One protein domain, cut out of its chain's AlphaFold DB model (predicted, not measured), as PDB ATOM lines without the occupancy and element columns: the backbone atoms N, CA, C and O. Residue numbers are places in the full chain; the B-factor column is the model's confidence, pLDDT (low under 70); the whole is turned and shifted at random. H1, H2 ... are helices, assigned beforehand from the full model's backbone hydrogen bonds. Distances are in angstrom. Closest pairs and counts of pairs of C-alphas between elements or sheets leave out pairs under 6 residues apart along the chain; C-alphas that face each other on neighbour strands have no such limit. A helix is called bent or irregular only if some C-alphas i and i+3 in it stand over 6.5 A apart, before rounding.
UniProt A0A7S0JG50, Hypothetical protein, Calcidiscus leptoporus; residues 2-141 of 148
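AT A GLANCE: This is residues 2 to 141 of the 148 residues of the protein "Hypothetical protein" of Calcidiscus leptoporus (UniProt A0A7S0JG50). A long hairpin of the helices H5 and H6 makes one side of an elongated body, and H1 with the bent helix H4 makes the other side, H1 crossing the first arm of H4. The short helices H2 and H3 cap one end, near the turn between H5 and H6. The printed part has 140 residues with six named helices, H1 to H6 in order along the chain, and no named strand; its class is all helix. It is compact, with a radius of gyration of the C-alphas of 15.8 A, and spans 48 by 31 by 24 A, only just elongated.

IN THESE COORDINATES: H1, residues 2 to 20, begins at C-alpha 2 (165.190, 124.337, 120.932) and measures 27.1 A; it has a kink of 30 degrees near residue 11 and is only just irregular, C-alphas 12 and 15 being 6.7 A apart. H2 is residues 32 to 42 and H3 residues 44 to 48. H4, residues 51 to 77, was assigned as one helix by its hydrogen bonds but is bent, with C-alphas 63 and 66 6.5 A apart; its arms are H4a, residues 51 to 63, and H4b, residues 66 to 77, at a steep tilt of 37 degrees, only just past shallow. H5, residues 84 to 106, measures 32.6 A from C-alpha 84 (151.317, 109.954, 113.904). H6, residues 115 to 141, measures 37.7 A and ends at C-alpha 141 (158.774, 104.107, 106.344); it has a kink of 42 degrees near residue 122 and is only just irregular, C-alphas 121 and 124 being 6.50 A apart.

HOW THE PARTS SIT: H1 touches H4a with residues 11 to 19 alone, at a steep tilt of 53 degrees, opposite ways; the closest C-alphas, of Asn 11 and Ala 61, are 4.5 A apart. With residues 4 to 8 alone H1 touches H4b at a shallow tilt of 17 degrees, closest at His 4 and Tyr 68, C-alphas 6.0 A apart. H2 touches H3, closest at the C-alphas of Cys 39 and Phe 46, 6.4 A. H2 and H6 only just touch, only at their ends, with 3 pairs of C-alphas within 8 A; the closest are Ala 42 and Tyr 118, 6.0 A. H4a and H5 are close but not clearly touching, C-alphas 56 and 97 being closest at 7.4 A. H5 and H6 form a helical hairpin at a shallow tilt of 19 degrees, opposite ways, closest at the C-alphas of Met 91 and Ile 129, 5.9 A. H1 and H5 are apart. In H2, H3, H4a, H4b and H5 every O i to N i+4 pair is within hydrogen-bond range; in H1 12 of 15 are, in H6 19 of 23.

THE WHOLE: The C-alphas farthest apart, of Thr 26 and Val 141, are 51.6 A apart. The printed part has no cut. The link from H1 to H2 is long, with 11 residues. Mean pLDDT of the printed part is 92.9, and residue 2 is under 70.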
ATOM      1  N   CYS A   2     165.180 122.886 120.666       65.12
ATOM      2  CA  CYS A   2     165.190 124.337 120.932       65.12
ATOM      3  C   CYS A   2     163.930 125.098 120.480       65.12
ATOM      4  O   CYS A   2     163.366 125.837 121.276       65.12
ATOM      5  N   SER A   3     163.412 124.853 119.271       76.94
ATOM      6  CA  SER A   3     162.244 125.589 118.754       76.94
ATOM      7  C   SER A   3     160.957 125.342 119.554       76.94
ATOM      8  O   SER A   3     160.160 126.248 119.740       76.94
ATOM      9  N   HIS A   4     160.743 124.125 120.068       83.56
ATOM     10  CA  HIS A   4     159.519 123.807 120.818       83.56
ATOM     11  C   HIS A   4     159.582 124.314 122.258       83.56
ATOM     12  O   HIS A   4     158.563 124.731 122.797       83.56
ATOM     13  N   ALA A   5     160.776 124.339 122.859       86.62
ATOM     14  CA  ALA A   5     160.986 124.981 124.154       86.62
ATOM     15  C   ALA A   5     160.704 126.491 124.079       86.62
ATOM     16  O   ALA A   5     160.056 127.037 124.971       86.62
ATOM     17  N   GLN A   6     161.112 127.142 122.984       87.62
ATOM     18  CA  GLN A   6     160.757 128.535 122.710       87.62
ATOM     19  C   GLN A   6     159.236 128.719 122.616       87.62
ATOM     20  O   GLN A   6     158.704 129.582 123.307       87.62
ATOM     21  N   PHE A   7     158.520 127.895 121.836       91.12
ATOM     22  CA  PHE A   7     157.057 128.012 121.724       91.12
ATOM     23  C   PHE A   7     156.353 127.826 123.066       91.12
ATOM     24  O   PHE A   7     155.491 128.623 123.409       91.12
ATOM     25  N   ILE A   8     156.759 126.828 123.859       92.69
ATOM     26  CA  ILE A   8     156.216 126.615 125.209       92.69
ATOM     27  C   ILE A   8     156.477 127.842 126.088       92.69
ATOM     28  O   ILE A   8     155.575 128.294 126.784       92.69
ATOM     29  N   THR A   9     157.681 128.415 126.031       93.44
ATOM     30  CA  THR A   9     158.025 129.611 126.812       93.44
ATOM     31  C   THR A   9     157.138 130.793 126.424       93.44
ATOM     32  O   THR A   9     156.530 131.399 127.304       93.44
ATOM     33  N   MET A  10     156.994 131.078 125.127       93.81
ATOM     34  CA  MET A  10     156.133 132.161 124.630       93.81
ATOM     35  C   MET A  10     154.660 131.936 124.992       93.81
ATOM     36  O   MET A  10     154.010 132.846 125.502       93.81
ATOM     37  N   ASN A  11     154.163 130.705 124.831       93.75
ATOM     38  CA  ASN A  11     152.803 130.310 125.200       93.75
ATOM     39  C   ASN A  11     152.522 130.549 126.690       93.75
ATOM     40  O   ASN A  11     151.483 131.092 127.052       93.75
ATOM     41  N   LEU A  12     153.441 130.136 127.570       93.50
ATOM     42  CA  LEU A  12     153.251 130.215 129.021       93.50
ATOM     43  C   LEU A  12     153.456 131.618 129.599       93.50
ATOM     44  O   LEU A  12     153.035 131.859 130.731       93.50
ATOM     45  N   THR A  13     154.089 132.520 128.851       94.31
ATOM     46  CA  THR A  13     154.444 133.864 129.322       94.31
ATOM     47  C   THR A  13     153.692 134.924 128.529       94.31
ATOM     48  O   THR A  13     152.606 135.333 128.933       94.31
ATOM     49  N   VAL A  14     154.219 135.314 127.375       95.81
ATOM     50  CA  VAL A  14     153.699 136.389 126.528       95.81
ATOM     51  C   VAL A  14     152.262 136.135 126.079       95.81
ATOM     52  O   VAL A  14     151.398 136.981 126.295       95.81
ATOM     53  N   GLU A  15     151.972 134.974 125.488       95.50
ATOM     54  CA  GLU A  15     150.668 134.723 124.856       95.50
ATOM     55  C   GLU A  15     149.532 134.620 125.884       95.50
ATOM     56  O   GLU A  15     148.429 135.112 125.653       95.50
ATOM     57  N   ARG A  16     149.800 134.045 127.064       94.88
ATOM     58  CA  ARG A  16     148.815 134.002 128.155       94.88
ATOM     59  C   ARG A  16     148.480 135.381 128.700       94.88
ATOM     60  O   ARG A  16     147.316 135.628 128.993       94.88
ATOM     61  N   VAL A  17     149.469 136.261 128.838       95.94
ATOM     62  CA  VAL A  17     149.215 137.653 129.236       95.94
ATOM     63  C   VAL A  17     148.419 138.365 128.145       95.94
ATOM     64  O   VAL A  17     147.386 138.971 128.428       95.94
ATOM     65  N   TYR A  18     148.843 138.200 126.891       96.19
ATOM     66  CA  TYR A  18     148.199 138.786 125.718       96.19
ATOM     67  C   TYR A  18     146.709 138.437 125.599       96.19
ATOM     68  O   TYR A  18     145.917 139.257 125.136       96.19
ATOM     69  N   CYS A  19     146.308 137.244 126.045       95.25
ATOM     70  CA  CYS A  19     144.910 136.816 126.066       95.25
ATOM     71  C   CYS A  19     143.998 137.644 126.959       95.25
ATOM     72  O   CYS A  19     142.819 137.797 126.656       95.25
ATOM     73  N   HIS A  20     144.527 138.146 128.069       94.38
ATOM     74  CA  HIS A  20     143.712 138.775 129.102       94.38
ATOM     75  C   HIS A  20     143.810 140.292 129.052       94.38
ATOM     76  O   HIS A  20     142.848 140.982 129.380       94.38
ATOM     77  N   GLU A  21     144.942 140.836 128.606       94.50
ATOM     78  CA  GLU A  21     145.193 142.273 128.679       94.50
ATOM     79  C   GLU A  21     146.233 142.772 127.660       94.50
ATOM     80  O   GLU A  21     146.980 141.977 127.082       94.50
ATOM     81  N   PRO A  22     146.287 144.095 127.398       95.50
ATOM     82  CA  PRO A  22     147.306 144.664 126.531       95.50
ATOM     83  C   PRO A  22     148.704 144.551 127.138       95.50
ATOM     84  O   PRO A  22     148.893 144.842 128.319       95.50
ATOM     85  N   LEU A  23     149.692 144.224 126.305       95.81
ATOM     86  CA  LEU A  23     151.096 144.223 126.713       95.81
ATOM     87  C   LEU A  23     151.598 145.656 126.906       95.81
ATOM     88  O   LEU A  23     151.246 146.558 126.145       95.81
ATOM     89  N   ARG A  24     152.434 145.873 127.926       94.50
ATOM     90  CA  ARG A  24     152.970 147.198 128.271       94.50
ATOM     91  C   ARG A  24     154.468 147.116 128.522       94.50
ATOM     92  O   ARG A  24     154.934 146.165 129.137       94.50
ATOM     93  N   ARG A  25     155.216 148.154 128.130       92.81
ATOM     94  CA  ARG A  25     156.665 148.243 128.394       92.81
ATOM     95  C   ARG A  25     157.023 148.197 129.884       92.81
ATOM     96  O   ARG A  25     158.125 147.802 130.231       92.81
ATOM     97  N   THR A  26     156.115 148.630 130.755       94.31
ATOM     98  CA  THR A  26     156.323 148.667 132.212       94.31
ATOM     99  C   THR A  26     156.020 147.338 132.905       94.31
ATOM    100  O   THR A  26     156.049 147.271 134.130       94.31
ATOM    101  N   ASP A  27     155.646 146.305 132.153       92.00
ATOM    102  CA  ASP A  27     155.314 144.995 132.698       92.00
ATOM    103  C   ASP A  27     156.585 144.220 133.073       92.00
ATOM    104  O   ASP A  27     157.448 143.981 132.231       92.00
ATOM    105  N   ALA A  28     156.693 143.832 134.344       92.81
ATOM    106  CA  ALA A  28     157.841 143.104 134.882       92.81
ATOM    107  C   ALA A  28     157.771 141.583 134.649       92.81
ATOM    108  O   ALA A  28     158.691 140.857 135.033       92.81
ATOM    109  N   ARG A  29     156.678 141.070 134.068       94.56
ATOM    110  CA  ARG A  29     156.561 139.647 133.720       94.56
ATOM    111  C   ARG A  29     157.553 139.284 132.615       94.56
ATOM    112  O   ARG A  29     157.864 140.082 131.735       94.56
ATOM    113  N   PHE A  30     158.035 138.044 132.667       94.94
ATOM    114  CA  PHE A  30     159.094 137.542 131.791       94.94
ATOM    115  C   PHE A  30     158.771 137.752 130.302       94.94
ATOM    116  O   PHE A  30     157.697 137.357 129.849       94.94
ATOM    117  N   LEU A  31     159.718 138.340 129.560       94.62
ATOM    118  CA  LEU A  31     159.679 138.612 128.113       94.62
ATOM    119  C   LEU A  31     158.632 139.626 127.624       94.62
ATOM    120  O   LEU A  31     158.566 139.873 126.415       94.62
ATOM    121  N   ILE A  32     157.808 140.225 128.493       95.88
ATOM    122  CA  ILE A  32     156.764 141.158 128.033       95.88
ATOM    123  C   ILE A  32     157.380 142.453 127.505       95.88
ATOM    124  O   ILE A  32     157.049 142.871 126.396       95.88
ATOM    125  N   ALA A  33     158.288 143.074 128.261       95.12
ATOM    126  CA  ALA A  33     158.910 144.336 127.864       95.12
ATOM    127  C   ALA A  33     159.703 144.195 126.552       95.12
ATOM    128  O   ALA A  33     159.588 145.040 125.662       95.12
ATOM    129  N   GLU A  34     160.443 143.095 126.398       94.88
ATOM    130  CA  GLU A  34     161.186 142.759 125.183       94.88
ATOM    131  C   GLU A  34     160.250 142.501 123.998       94.88
ATOM    132  O   GLU A  34     160.520 142.970 122.892       94.88
ATOM    133  N   THR A  35     159.126 141.811 124.226       95.12
ATOM    134  CA  THR A  35     158.111 141.590 123.187       95.12
ATOM    135  C   THR A  35     157.506 142.911 122.730       95.12
ATOM    136  O   THR A  35     157.396 143.140 121.531       95.12
ATOM    137  N   VAL A  36     157.150 143.808 123.655       96.38
ATOM    138  CA  VAL A  36     156.594 145.121 123.295       96.38
ATOM    139  C   VAL A  36     157.595 145.917 122.464       96.38
ATOM    140  O   VAL A  36     157.229 146.419 121.404       96.38
ATOM    141  N   ALA A  37     158.861 145.966 122.889       95.00
ATOM    142  CA  ALA A  37     159.913 146.658 122.148       95.00
ATOM    143  C   ALA A  37     160.115 146.079 120.736       95.00
ATOM    144  O   ALA A  37     160.287 146.832 119.777       95.00
ATOM    145  N   PHE A  38     160.059 144.751 120.589       93.88
ATOM    146  CA  PHE A  38     160.103 144.100 119.280       93.88
ATOM    147  C   PHE A  38     158.884 144.463 118.426       93.88
ATOM    148  O   PHE A  38     159.035 144.847 117.268       93.88
ATOM    149  N   CYS A  39     157.677 144.367 118.983       94.06
ATOM    150  CA  CYS A  39     156.445 144.612 118.246       94.06
ATOM    151  C   CYS A  39     156.332 146.067 117.775       94.06
ATOM    152  O   CYS A  39     155.964 146.297 116.628       94.06
ATOM    153  N   GLU A  40     156.734 147.049 118.581       93.50
ATOM    154  CA  GLU A  40     156.781 148.454 118.142       93.50
ATOM    155  C   GLU A  40     157.697 148.659 116.927       93.50
ATOM    156  O   GLU A  40     157.414 149.504 116.078       93.50
ATOM    157  N   ALA A  41     158.782 147.885 116.822       91.38
ATOM    158  CA  ALA A  41     159.746 147.997 115.732       91.38
ATOM    159  C   ALA A  41     159.396 147.146 114.498       91.38
ATOM    160  O   ALA A  41     159.749 147.519 113.380       91.38
ATOM    161  N   ALA A  42     158.763 145.985 114.687       91.19
ATOM    162  CA  ALA A  42     158.668 144.950 113.655       91.19
ATOM    163  C   ALA A  42     157.276 144.324 113.478       91.19
ATOM    164  O   ALA A  42     157.028 143.743 112.424       91.19
ATOM    165  N   ASN A  43     156.375 144.436 114.458       91.56
ATOM    166  CA  ASN A  43     155.034 143.844 114.408       91.56
ATOM    167  C   ASN A  43     154.010 144.713 115.177       91.56
ATOM    168  O   ASN A  43     153.571 144.346 116.274       91.56
ATOM    169  N   PRO A  44     153.662 145.902 114.650       93.19
ATOM    170  CA  PRO A  44     152.781 146.841 115.343       93.19
ATOM    171  C   PRO A  44     151.335 146.336 115.432       93.19
ATOM    172  O   PRO A  44     150.631 146.663 116.392       93.19
ATOM    173  N   LEU A  45     150.898 145.502 114.481       93.50
ATOM    174  CA  LEU A  45     149.569 144.894 114.495       93.50
ATOM    175  C   LEU A  45     149.364 144.061 115.765       93.50
ATOM    176  O   LEU A  45     148.298 144.161 116.379       93.50
ATOM    177  N   PHE A  46     150.404 143.364 116.236       93.81
ATOM    178  CA  PHE A  46     150.362 142.641 117.506       93.81
ATOM    179  C   PHE A  46     149.955 143.523 118.688       93.81
ATOM    180  O   PHE A  46     149.128 143.115 119.504       93.81
ATOM    181  N   LEU A  47     150.431 144.767 118.756       95.00
ATOM    182  CA  LEU A  47     150.085 145.691 119.845       95.00
ATOM    183  C   LEU A  47     148.708 146.339 119.687       95.00
ATOM    184  O   LEU A  47     148.110 146.721 120.692       95.00
ATOM    185  N   SER A  48     148.183 146.420 118.461       94.88
ATOM    186  CA  SER A  48     146.811 146.879 118.211       94.88
ATOM    187  C   SER A  48     145.737 145.880 118.655       94.88
ATOM    188  O   SER A  48     144.594 146.278 118.863       94.88
ATOM    189  N   ARG A  49     146.112 144.606 118.853       94.44
ATOM    190  CA  ARG A  49     145.266 143.536 119.416       94.44
ATOM    191  C   ARG A  49     143.891 143.392 118.748       94.44
ATOM    192  O   ARG A  49     142.881 143.416 119.452       94.44
ATOM    193  N   PRO A  50     143.808 143.213 117.419       95.62
ATOM    194  CA  PRO A  50     142.521 142.935 116.794       95.62
ATOM    195  C   PRO A  50     141.951 141.605 117.314       95.62
ATOM    196  O   PRO A  50     142.701 140.664 117.588       95.62
ATOM    197  N   ASP A  51     140.624 141.499 117.411       95.25
ATOM    198  CA  ASP A  51     139.938 140.364 118.057       95.25
ATOM    199  C   ASP A  51     140.353 138.993 117.505       95.25
ATOM    200  O   ASP A  51     140.510 138.023 118.253       95.25
ATOM    201  N   TRP A  52     140.576 138.902 116.188       93.62
ATOM    202  CA  TRP A  52     141.019 137.665 115.543       93.62
ATOM    203  C   TRP A  52     142.410 137.237 116.020       93.62
ATOM    204  O   TRP A  52     142.661 136.042 116.173       93.62
ATOM    205  N   MET A  53     143.303 138.195 116.279       95.12
ATOM    206  CA  MET A  53     144.666 137.928 116.721       95.12
ATOM    207  C   MET A  53     144.667 137.516 118.185       95.12
ATOM    208  O   MET A  53     145.272 136.503 118.514       95.12
ATOM    209  N   VAL A  54     143.898 138.204 119.035       95.50
ATOM    210  CA  VAL A  54     143.674 137.778 120.429       95.50
ATOM    211  C   VAL A  54     143.139 136.348 120.464       95.50
ATOM    212  O   VAL A  54     143.701 135.494 121.148       95.50
ATOM    213  N   THR A  55     142.118 136.047 119.661       93.88
ATOM    214  CA  THR A  55     141.535 134.702 119.576       93.88
ATOM    215  C   THR A  55     142.568 133.664 119.129       93.88
ATOM    216  O   THR A  55     142.717 132.628 119.779       93.88
ATOM    217  N   ALA A  56     143.318 133.938 118.057       92.38
ATOM    218  CA  ALA A  56     144.347 133.033 117.545       92.38
ATOM    219  C   ALA A  56     145.466 132.790 118.571       92.38
ATOM    220  O   ALA A  56     145.852 131.640 118.807       92.38
ATOM    221  N   THR A  57     145.940 133.846 119.232       93.56
ATOM    222  CA  THR A  57     146.948 133.763 120.293       93.56
ATOM    223  C   THR A  57     146.438 132.952 121.483       93.56
ATOM    224  O   THR A  57     147.184 132.141 122.023       93.56
ATOM    225  N   CYS A  58     145.160 133.058 121.855       94.12
ATOM    226  CA  CYS A  58     144.600 132.243 122.936       94.12
ATOM    227  C   CYS A  58     144.402 130.780 122.569       94.12
ATOM    228  O   CYS A  58     144.669 129.899 123.390       94.12
ATOM    229  N   VAL A  59     143.994 130.498 121.332       92.31
ATOM    230  CA  VAL A  59     143.962 129.123 120.821       92.31
ATOM    231  C   VAL A  59     145.366 128.517 120.844       92.31
ATOM    232  O   VAL A  59     145.516 127.365 121.247       92.31
ATOM    233  N   SER A  60     146.398 129.287 120.491       90.81
ATOM    234  CA  SER A  60     147.791 128.859 120.644       90.81
ATOM    235  C   SER A  60     148.122 128.584 122.120       90.81
ATOM    236  O   SER A  60     148.351 127.426 122.485       90.81
ATOM    237  N   ALA A  61     148.011 129.602 122.979       93.12
ATOM    238  CA  ALA A  61     148.398 129.572 124.391       93.12
ATOM    239  C   ALA A  61     147.762 128.437 125.210       93.12
ATOM    240  O   ALA A  61     148.414 127.840 126.075       93.12
ATOM    241  N   TYR A  62     146.478 128.151 124.970       91.56
ATOM    242  CA  TYR A  62     145.718 127.153 125.729       91.56
ATOM    243  C   TYR A  62     145.522 125.840 124.971       91.56
ATOM    244  O   TYR A  62     145.562 124.776 125.586       91.56
ATOM    245  N   GLY A  63     145.332 125.892 123.652       89.06
ATOM    246  CA  GLY A  63     145.087 124.709 122.828       89.06
ATOM    247  C   GLY A  63     146.371 124.042 122.341       89.06
ATOM    248  O   GLY A  63     146.532 122.827 122.470       89.06
ATOM    249  N   PHE A  64     147.310 124.810 121.786       91.81
ATOM    250  CA  PHE A  64     148.501 124.254 121.131       91.81
ATOM    251  C   PHE A  64     149.650 123.961 122.096       91.81
ATOM    252  O   PHE A  64     150.450 123.061 121.822       91.81
ATOM    253  N   CYS A  65     149.700 124.627 123.254       91.56
ATOM    254  CA  CYS A  65     150.725 124.376 124.270       91.56
ATOM    255  C   CYS A  65     150.845 122.886 124.646       91.56
ATOM    256  O   CYS A  65     151.955 122.353 124.727       91.56
ATOM    257  N   GLY A  66     149.718 122.181 124.814       92.00
ATOM    258  CA  GLY A  66     149.714 120.745 125.120       92.00
ATOM    259  C   GLY A  66     150.360 119.895 124.021       92.00
ATOM    260  O   GLY A  66     151.107 118.959 124.309       92.00
ATOM    261  N   PHE A  67     150.162 120.260 122.755       93.62
ATOM    262  CA  PHE A  67     150.787 119.570 121.631       93.62
ATOM    263  C   PHE A  67     152.287 119.859 121.512       93.62
ATOM    264  O   PHE A  67     153.044 118.967 121.127       93.62
ATOM    265  N   TYR A  68     152.756 121.055 121.881       92.50
ATOM    266  CA  TYR A  68     154.199 121.320 121.953       92.50
ATOM    267  C   TYR A  68     154.883 120.454 123.015       92.50
ATOM    268  O   TYR A  68     155.956 119.904 122.755       92.50
ATOM    269  N   VAL A  69     154.236 120.269 124.171       92.38
ATOM    270  CA  VAL A  69     154.696 119.336 125.211       92.38
ATOM    271  C   VAL A  69     154.669 117.895 124.696       92.38
ATOM    272  O   VAL A  69     155.657 117.178 124.848       92.38
ATOM    273  N   LEU A  70     153.596 117.481 124.014       93.75
ATOM    274  CA  LEU A  70     153.508 116.153 123.402       93.75
ATOM    275  C   LEU A  70     154.657 115.904 122.417       93.75
ATOM    276  O   LEU A  70     155.279 114.845 122.460       93.75
ATOM    277  N   ILE A  71     154.981 116.870 121.554       93.81
ATOM    278  CA  ILE A  71     156.107 116.734 120.622       93.81
ATOM    279  C   ILE A  71     157.425 116.589 121.384       93.81
ATOM    280  O   ILE A  71     158.246 115.755 121.007       93.81
ATOM    281  N   ALA A  72     157.634 117.345 122.465       92.38
ATOM    282  CA  ALA A  72     158.824 117.185 123.298       92.38
ATOM    283  C   ALA A  72     158.923 115.760 123.872       92.38
ATOM    284  O   ALA A  72     159.982 115.141 123.774       92.38
ATOM    285  N   VAL A  73     157.815 115.205 124.376       92.62
ATOM    286  CA  VAL A  73     157.756 113.813 124.853       92.62
ATOM    287  C   VAL A  73     158.080 112.834 123.724       92.62
ATOM    288  O   VAL A  73     158.972 112.008 123.888       92.62
ATOM    289  N   VAL A  74     157.439 112.962 122.559       94.38
ATOM    290  CA  VAL A  74     157.658 112.076 121.400       94.38
ATOM    291  C   VAL A  74     159.106 112.124 120.902       94.38
ATOM    292  O   VAL A  74     159.658 111.099 120.497       94.38
ATOM    293  N   VAL A  75     159.751 113.291 120.954       92.88
ATOM    294  CA  VAL A  75     161.179 113.434 120.637       92.88
ATOM    295  C   VAL A  75     162.038 112.631 121.617       92.88
ATOM    296  O   VAL A  75     162.952 111.933 121.175       92.88
ATOM    297  N   LEU A  76     161.744 112.708 122.919       93.25
ATOM    298  CA  LEU A  76     162.506 112.032 123.975       93.25
ATOM    299  C   LEU A  76     162.303 110.512 123.964       93.25
ATOM    300  O   LEU A  76     163.269 109.759 124.068       93.25
ATOM    301  N   THR A  77     161.066 110.051 123.788       94.25
ATOM    302  CA  THR A  77     160.707 108.623 123.797       94.25
ATOM    303  C   THR A  77     160.877 107.952 122.436       94.25
ATOM    304  O   THR A  77     160.818 106.728 122.335       94.25
ATOM    305  N   ARG A  78     161.078 108.737 121.369       91.75
ATOM    306  CA  ARG A  78     161.153 108.287 119.968       91.75
ATOM    307  C   ARG A  78     159.896 107.548 119.481       91.75
ATOM    308  O   ARG A  78     159.956 106.828 118.485       91.75
ATOM    309  N   THR A  79     158.741 107.763 120.110       93.12
ATOM    310  CA  THR A  79     157.469 107.078 119.797       93.12
ATOM    311  C   THR A  79     156.686 107.734 118.651       93.12
ATOM    312  O   THR A  79     155.465 107.852 118.705       93.12
ATOM    313  N   TRP A  80     157.372 108.179 117.596       93.44
ATOM    314  CA  TRP A  80     156.779 108.945 116.487       93.44
ATOM    315  C   TRP A  80     155.615 108.227 115.793       93.44
ATOM    316  O   TRP A  80     154.609 108.857 115.481       93.44
ATOM    317  N   ALA A  81     155.728 106.910 115.587       90.38
ATOM    318  CA  ALA A  81     154.703 106.116 114.908       90.38
ATOM    319  C   ALA A  81     153.377 106.081 115.686       90.38
ATOM    320  O   ALA A  81     152.314 106.271 115.099       90.38
ATOM    321  N   SER A  82     153.441 105.916 117.010       91.50
ATOM    322  CA  SER A  82     152.264 105.842 117.889       91.50
ATOM    323  C   SER A  82     151.471 107.149 117.936       91.50
ATOM    324  O   SER A  82     150.265 107.130 118.152       91.50
ATOM    325  N   PHE A  83     152.136 108.283 117.705       93.19
ATOM    326  CA  PHE A  83     151.525 109.612 117.745       93.19
ATOM    327  C   PHE A  83     151.346 110.238 116.359       93.19
ATOM    328  O   PHE A  83     151.068 111.430 116.259       93.19
ATOM    329  N   ARG A  84     151.454 109.453 115.279       92.31
ATOM    330  CA  ARG A  84     151.317 109.954 113.904       92.31
ATOM    331  C   ARG A  84     150.031 110.755 113.710       92.31
ATOM    332  O   ARG A  84     150.102 111.926 113.365       92.31
ATOM    333  N   THR A  85     148.870 110.143 113.936       92.44
ATOM    334  CA  THR A  85     147.569 110.778 113.673       92.44
ATOM    335  C   THR A  85     147.384 112.095 114.435       92.44
ATOM    336  O   THR A  85     147.132 113.107 113.777       92.44
ATOM    337  N   PRO A  86     147.552 112.151 115.775       94.06
ATOM    338  CA  PRO A  86     147.384 113.409 116.498       94.06
ATOM    339  C   PRO A  86     148.415 114.467 116.089       94.06
ATOM    340  O   PRO A  86     148.061 115.637 115.977       94.06
ATOM    341  N   LEU A  87     149.666 114.080 115.803       94.94
ATOM    342  CA  LEU A  87     150.682 115.037 115.363       94.94
ATOM    343  C   LEU A  87     150.424 115.556 113.945       94.94
ATOM    344  O   LEU A  87     150.610 116.744 113.708       94.94
ATOM    345  N   THR A  88     149.966 114.721 113.011       94.62
ATOM    346  CA  THR A  88     149.602 115.162 111.656       94.62
ATOM    347  C   THR A  88     148.423 116.132 111.690       94.62
ATOM    348  O   THR A  88     148.491 117.180 111.048       94.62
ATOM    349  N   LEU A  89     147.376 115.833 112.469       94.88
ATOM    350  CA  LEU A  89     146.242 116.748 112.652       94.88
ATOM    351  C   LEU A  89     146.695 118.079 113.258       94.88
ATOM    352  O   LEU A  89     146.330 119.141 112.757       94.88
ATOM    353  N   PHE A  90     147.545 118.023 114.285       95.31
ATOM    354  CA  PHE A  90     148.102 119.219 114.900       95.31
ATOM    355  C   PHE A  90     148.951 120.045 113.923       95.31
ATOM    356  O   PHE A  90     148.795 121.261 113.863       95.31
ATOM    357  N   MET A  91     149.805 119.413 113.110       95.62
ATOM    358  CA  MET A  91     150.572 120.113 112.071       95.62
ATOM    359  C   MET A  91     149.666 120.766 111.028       95.62
ATOM    360  O   MET A  91     149.942 121.894 110.629       95.62
ATOM    361  N   GLY A  92     148.577 120.107 110.624       95.19
ATOM    362  CA  GLY A  92     147.577 120.690 109.728       95.19
ATOM    363  C   GLY A  92     146.897 121.918 110.336       95.19
ATOM    364  O   GLY A  92     146.848 122.971 109.703       95.19
ATOM    365  N   ALA A  93     146.451 121.821 111.592       93.94
ATOM    366  CA  ALA A  93     145.856 122.946 112.316       93.94
ATOM    367  C   ALA A  93     146.845 124.114 112.477       93.94
ATOM    368  O   ALA A  93     146.490 125.266 112.231       93.94
ATOM    369  N   LYS A  94     148.101 123.817 112.828       93.06
ATOM    370  CA  LYS A  94     149.174 124.808 112.970       93.06
ATOM    371  C   LYS A  94     149.500 125.484 111.636       93.06
ATOM    372  O   LYS A  94     149.676 126.698 111.607       93.06
ATOM    373  N   LEU A  95     149.543 124.724 110.539       94.31
ATOM    374  CA  LEU A  95     149.756 125.257 109.192       94.31
ATOM    375  C   LEU A  95     148.606 126.173 108.760       94.31
ATOM    376  O   LEU A  95     148.843 127.256 108.238       94.31
ATOM    377  N   ASN A  96     147.361 125.776 109.022       94.06
ATOM    378  CA  ASN A  96     146.207 126.625 108.743       94.06
ATOM    379  C   ASN A  96     146.258 127.932 109.549       94.06
ATOM    380  O   ASN A  96     146.063 129.007 108.992       94.06
ATOM    381  N   ALA A  97     146.576 127.848 110.845       92.12
ATOM    382  CA  ALA A  97     146.671 129.013 111.720       92.12
ATOM    383  C   ALA A  97     147.762 129.995 111.267       92.12
ATOM    384  O   ALA A  97     147.499 131.191 111.187       92.12
ATOM    385  N   ILE A  98     148.962 129.508 110.922       92.38
ATOM    386  CA  ILE A  98     150.047 130.393 110.477       92.38
ATOM    387  C   ILE A  98     149.754 131.023 109.114       92.38
ATOM    388  O   ILE A  98     150.038 132.202 108.928       92.38
ATOM    389  N   LEU A  99     149.141 130.288 108.180       93.88
ATOM    390  CA  LEU A  99     148.732 130.850 106.890       93.88
ATOM    391  C   LEU A  99     147.668 131.932 107.072       93.88
ATOM    392  O   LEU A  99     147.804 133.013 106.507       93.88
ATOM    393  N   PHE A 100     146.652 131.668 107.899       93.69
ATOM    394  CA  PHE A 100     145.646 132.664 108.256       93.69
ATOM    395  C   PHE A 100     146.287 133.908 108.880       93.69
ATOM    396  O   PHE A 100     146.008 135.018 108.437       93.69
ATOM    397  N   TYR A 101     147.195 133.719 109.845       92.50
ATOM    398  CA  TYR A 101     147.928 134.810 110.486       92.50
ATOM    399  C   TYR A 101     148.673 135.663 109.454       92.50
ATOM    400  O   TYR A 101     148.487 136.871 109.419       92.50
ATOM    401  N   HIS A 102     149.442 135.042 108.553       93.81
ATOM    402  CA  HIS A 102     150.199 135.768 107.529       93.81
ATOM    403  C   HIS A 102     149.280 136.526 106.569       93.81
ATOM    404  O   HIS A 102     149.552 137.678 106.247       93.81
ATOM    405  N   VAL A 103     148.179 135.911 106.124       95.06
ATOM    406  CA  VAL A 103     147.205 136.596 105.263       95.06
ATOM    407  C   VAL A 103     146.662 137.833 105.974       95.06
ATOM    408  O   VAL A 103     146.724 138.928 105.419       95.06
ATOM    409  N   MET A 104     146.177 137.683 107.207       94.88
ATOM    410  CA  MET A 104     145.596 138.791 107.967       94.88
ATOM    411  C   MET A 104     146.620 139.886 108.280       94.88
ATOM    412  O   MET A 104     146.297 141.064 108.185       94.88
ATOM    413  N   GLU A 105     147.856 139.511 108.599       93.38
ATOM    414  CA  GLU A 105     148.955 140.433 108.886       93.38
ATOM    415  C   GLU A 105     149.288 141.303 107.660       93.38
ATOM    416  O   GLU A 105     149.243 142.534 107.730       93.38
ATOM    417  N   PHE A 106     149.541 140.675 106.505       94.50
ATOM    418  CA  PHE A 106     149.949 141.374 105.277       94.50
ATOM    419  C   PHE A 106     148.805 142.085 104.541       94.50
ATOM    420  O   PHE A 106     149.070 142.936 103.693       94.50
ATOM    421  N   THR A 107     147.548 141.761 104.852       94.38
ATOM    422  CA  THR A 107     146.362 142.461 104.318       94.38
ATOM    423  C   THR A 107     145.786 143.496 105.284       94.38
ATOM    424  O   THR A 107     144.800 144.159 104.961       94.38
ATOM    425  N   SER A 108     146.391 143.653 106.464       92.69
ATOM    426  CA  SER A 108     145.965 144.635 107.457       92.69
ATOM    427  C   SER A 108     146.318 146.069 107.052       92.69
ATOM    428  O   SER A 108     147.080 146.329 106.122       92.69
ATOM    429  N   THR A 109     145.800 147.029 107.819       91.56
ATOM    430  CA  THR A 109     146.189 148.441 107.723       91.56
ATOM    431  C   THR A 109     147.575 148.731 108.313       91.56
ATOM    432  O   THR A 109     148.060 149.852 108.180       91.56
ATOM    433  N   MET A 110     148.210 147.750 108.969       91.69
ATOM    434  CA  MET A 110     149.497 147.884 109.660       91.69
ATOM    435  C   MET A 110     150.423 146.692 109.348       91.69
ATOM    436  O   MET A 110     150.788 145.957 110.266       91.69
ATOM    437  N   PRO A 111     150.802 146.473 108.074       91.56
ATOM    438  CA  PRO A 111     151.683 145.369 107.712       91.56
ATOM    439  C   PRO A 111     153.079 145.525 108.351       91.56
ATOM    440  O   PRO A 111     153.484 146.647 108.680       91.56
ATOM    441  N   PRO A 112     153.858 144.433 108.485       92.06
ATOM    442  CA  PRO A 112     155.159 144.467 109.141       92.06
ATOM    443  C   PRO A 112     156.122 145.425 108.423       92.06
ATOM    444  O   PRO A 112     156.433 145.207 107.246       92.06
ATOM    445  N   PRO A 113     156.652 146.460 109.100       92.00
ATOM    446  CA  PRO A 113     157.561 147.419 108.469       92.00
ATOM    447  C   PRO A 113     158.939 146.808 108.179       92.00
ATOM    448  O   PRO A 113     159.658 147.276 107.299       92.00
ATOM    449  N   ASN A 114     159.314 145.748 108.904       92.31
ATOM    450  CA  ASN A 114     160.564 145.020 108.720       92.31
ATOM    451  C   ASN A 114     160.289 143.528 108.496       92.31
ATOM    452  O   ASN A 114     160.170 142.743 109.436       92.31
ATOM    453  N   ILE A 115     160.244 143.137 107.222       91.88
ATOM    454  CA  ILE A 115     159.952 141.767 106.783       91.88
ATOM    455  C   ILE A 115     160.990 140.761 107.308       91.88
ATOM    456  O   ILE A 115     160.637 139.645 107.680       91.88
ATOM    457  N   ALA A 116     162.268 141.146 107.369       93.38
ATOM    458  CA  ALA A 116     163.326 140.257 107.844       93.38
ATOM    459  C   ALA A 116     163.175 139.954 109.341       93.38
ATOM    460  O   ALA A 116     163.252 138.796 109.744       93.38
ATOM    461  N   ALA A 117     162.906 140.978 110.157       91.75
ATOM    462  CA  ALA A 117     162.661 140.813 111.589       91.75
ATOM    463  C   ALA A 117     161.378 140.012 111.858       91.75
ATOM    464  O   ALA A 117     161.380 139.125 112.710       91.75
ATOM    465  N   TYR A 118     160.319 140.270 111.086       91.06
ATOM    466  CA  TYR A 118     159.078 139.502 111.133       91.06
ATOM    467  C   TYR A 118     159.331 138.006 110.878       91.06
ATOM    468  O   TYR A 118     159.067 137.163 111.736       91.06
ATOM    469  N   PHE A 119     159.951 137.655 109.745       92.19
ATOM    470  CA  PHE A 119     160.217 136.250 109.425       92.19
ATOM    471  C   PHE A 119     161.281 135.606 110.319       92.19
ATOM    472  O   PHE A 119     161.281 134.384 110.451       92.19
ATOM    473  N   ALA A 120     162.158 136.368 110.974       91.12
ATOM    474  CA  ALA A 120     163.082 135.805 111.961       91.12
ATOM    475  C   ALA A 120     162.338 135.171 113.152       91.12
ATOM    476  O   ALA A 120     162.793 134.158 113.686       91.12
ATOM    477  N   VAL A 121     161.180 135.723 113.531       88.56
ATOM    478  CA  VAL A 121     160.343 135.212 114.629       88.56
ATOM    479  C   VAL A 121     159.299 134.206 114.140       88.56
ATOM    480  O   VAL A 121     159.027 133.226 114.836       88.56
ATOM    481  N   GLU A 122     158.775 134.388 112.925       89.69
ATOM    482  CA  GLU A 122     157.726 133.527 112.362       89.69
ATOM    483  C   GLU A 122     158.260 132.254 111.672       89.69
ATOM    484  O   GLU A 122     157.659 131.179 111.750       89.69
ATOM    485  N   SER A 123     159.431 132.310 111.027       89.75
ATOM    486  CA  SER A 123     159.996 131.154 110.304       89.75
ATOM    487  C   SER A 123     160.286 129.913 111.169       89.75
ATOM    488  O   SER A 123     160.112 128.802 110.651       89.75
ATOM    489  N   PRO A 124     160.631 130.009 112.475       92.25
ATOM    490  CA  PRO A 124     160.707 128.845 113.352       92.25
ATOM    491  C   PRO A 124     159.422 128.009 113.382       92.25
ATOM    492  O   PRO A 124     159.506 126.783 113.501       92.25
ATOM    493  N   TYR A 125     158.240 128.622 113.253       90.62
ATOM    494  CA  TYR A 125     156.970 127.892 113.227       90.62
ATOM    495  C   TYR A 125     156.833 127.045 111.959       90.62
ATOM    496  O   TYR A 125     156.486 125.864 112.062       90.62
ATOM    497  N   LEU A 126     157.168 127.603 110.791       92.00
ATOM    498  CA  LEU A 126     157.172 126.886 109.510       92.00
ATOM    499  C   LEU A 126     158.212 125.760 109.502       92.00
ATOM    500  O   LEU A 126     157.899 124.618 109.155       92.00
ATOM    501  N   LEU A 127     159.430 126.052 109.966       93.50
ATOM    502  CA  LEU A 127     160.496 125.059 110.086       93.50
ATOM    503  C   LEU A 127     160.085 123.913 111.019       93.50
ATOM    504  O   LEU A 127     160.283 122.739 110.707       93.50
ATOM    505  N   SER A 128     159.469 124.244 112.156       94.00
ATOM    506  CA  SER A 128     158.935 123.261 113.095       94.00
ATOM    507  C   SER A 128     157.903 122.340 112.449       94.00
ATOM    508  O   SER A 128     157.928 121.147 112.747       94.00
ATOM    509  N   ILE A 129     157.009 122.866 111.606       94.12
ATOM    510  CA  ILE A 129     156.010 122.053 110.898       94.12
ATOM    511  C   ILE A 129     156.713 121.057 109.973       94.12
ATOM    512  O   ILE A 129     156.480 119.851 110.071       94.12
ATOM    513  N   GLY A 130     157.634 121.544 109.135       94.75
ATOM    514  CA  GLY A 130     158.379 120.702 108.197       94.75
ATOM    515  C   GLY A 130     159.172 119.592 108.894       94.75
ATOM    516  O   GLY A 130     159.099 118.430 108.494       94.75
ATOM    517  N   LEU A 131     159.874 119.917 109.984       94.81
ATOM    518  CA  LEU A 131     160.676 118.945 110.733       94.81
ATOM    519  C   LEU A 131     159.828 117.852 111.396       94.81
ATOM    520  O   LEU A 131     160.221 116.684 111.383       94.81
ATOM    521  N   VAL A 132     158.679 118.207 111.975       94.88
ATOM    522  CA  VAL A 132     157.783 117.230 112.612       94.88
ATOM    523  C   VAL A 132     157.162 116.313 111.562       94.88
ATOM    524  O   VAL A 132     157.200 115.094 111.731       94.88
ATOM    525  N   LEU A 133     156.674 116.865 110.447       95.00
ATOM    526  CA  LEU A 133     156.136 116.067 109.341       95.00
ATOM    527  C   LEU A 133     157.187 115.111 108.768       95.00
ATOM    528  O   LEU A 133     156.908 113.924 108.600       95.00
ATOM    529  N   TYR A 134     158.416 115.587 108.557       95.44
ATOM    530  CA  TYR A 134     159.527 114.745 108.120       95.44
ATOM    531  C   TYR A 134     159.778 113.572 109.081       95.44
ATOM    532  O   TYR A 134     159.930 112.431 108.643       95.44
ATOM    533  N   LYS A 135     159.781 113.819 110.398       95.19
ATOM    534  CA  LYS A 135     159.978 112.760 111.403       95.19
ATOM    535  C   LYS A 135     158.844 111.739 111.421       95.19
ATOM    536  O   LYS A 135     159.123 110.549 111.561       95.19
ATOM    537  N   ILE A 136     157.600 112.179 111.247       93.75
ATOM    538  CA  ILE A 136     156.438 111.287 111.141       93.75
ATOM    539  C   ILE A 136     156.575 110.377 109.913       93.75
ATOM    540  O   ILE A 136     156.451 109.159 110.042       93.75
ATOM    541  N   LEU A 137     156.892 110.949 108.746       93.69
ATOM    542  CA  LEU A 137     157.063 110.195 107.501       93.69
ATOM    543  C   LEU A 137     158.215 109.186 107.596       93.69
ATOM    544  O   LEU A 137     158.056 108.023 107.228       93.69
ATOM    545  N   ALA A 138     159.358 109.597 108.149       93.44
ATOM    546  CA  ALA A 138     160.501 108.707 108.347       93.44
ATOM    547  C   ALA A 138     160.165 107.526 109.279       93.44
ATOM    548  O   ALA A 138     160.575 106.393 109.024       93.44
ATOM    549  N   ALA A 139     159.389 107.769 110.340       91.62
ATOM    550  CA  ALA A 139     158.945 106.717 111.250       91.62
ATOM    551  C   ALA A 139     157.973 105.730 110.583       91.62
ATOM    552  O   ALA A 139     158.034 104.534 110.868       91.62
ATOM    553  N   GLU A 140     157.110 106.203 109.681       87.50
ATOM    554  CA  GLU A 140     156.199 105.347 108.913       87.50
ATOM    555  C   GLU A 140     156.955 104.404 107.974       87.50
ATOM    556  O   GLU A 140     156.669 103.206 107.942       87.50
ATOM    557  N   VAL A 141     157.941 104.925 107.238       89.56
ATOM    558  CA  VAL A 141     158.774 104.107 106.344       89.56
ATOM    559  C   VAL A 141     159.510 103.024 107.140       89.56
ATOM    560  O   VAL A 141     159.478 101.854 106.762       89.56
TER     561      VAL A 141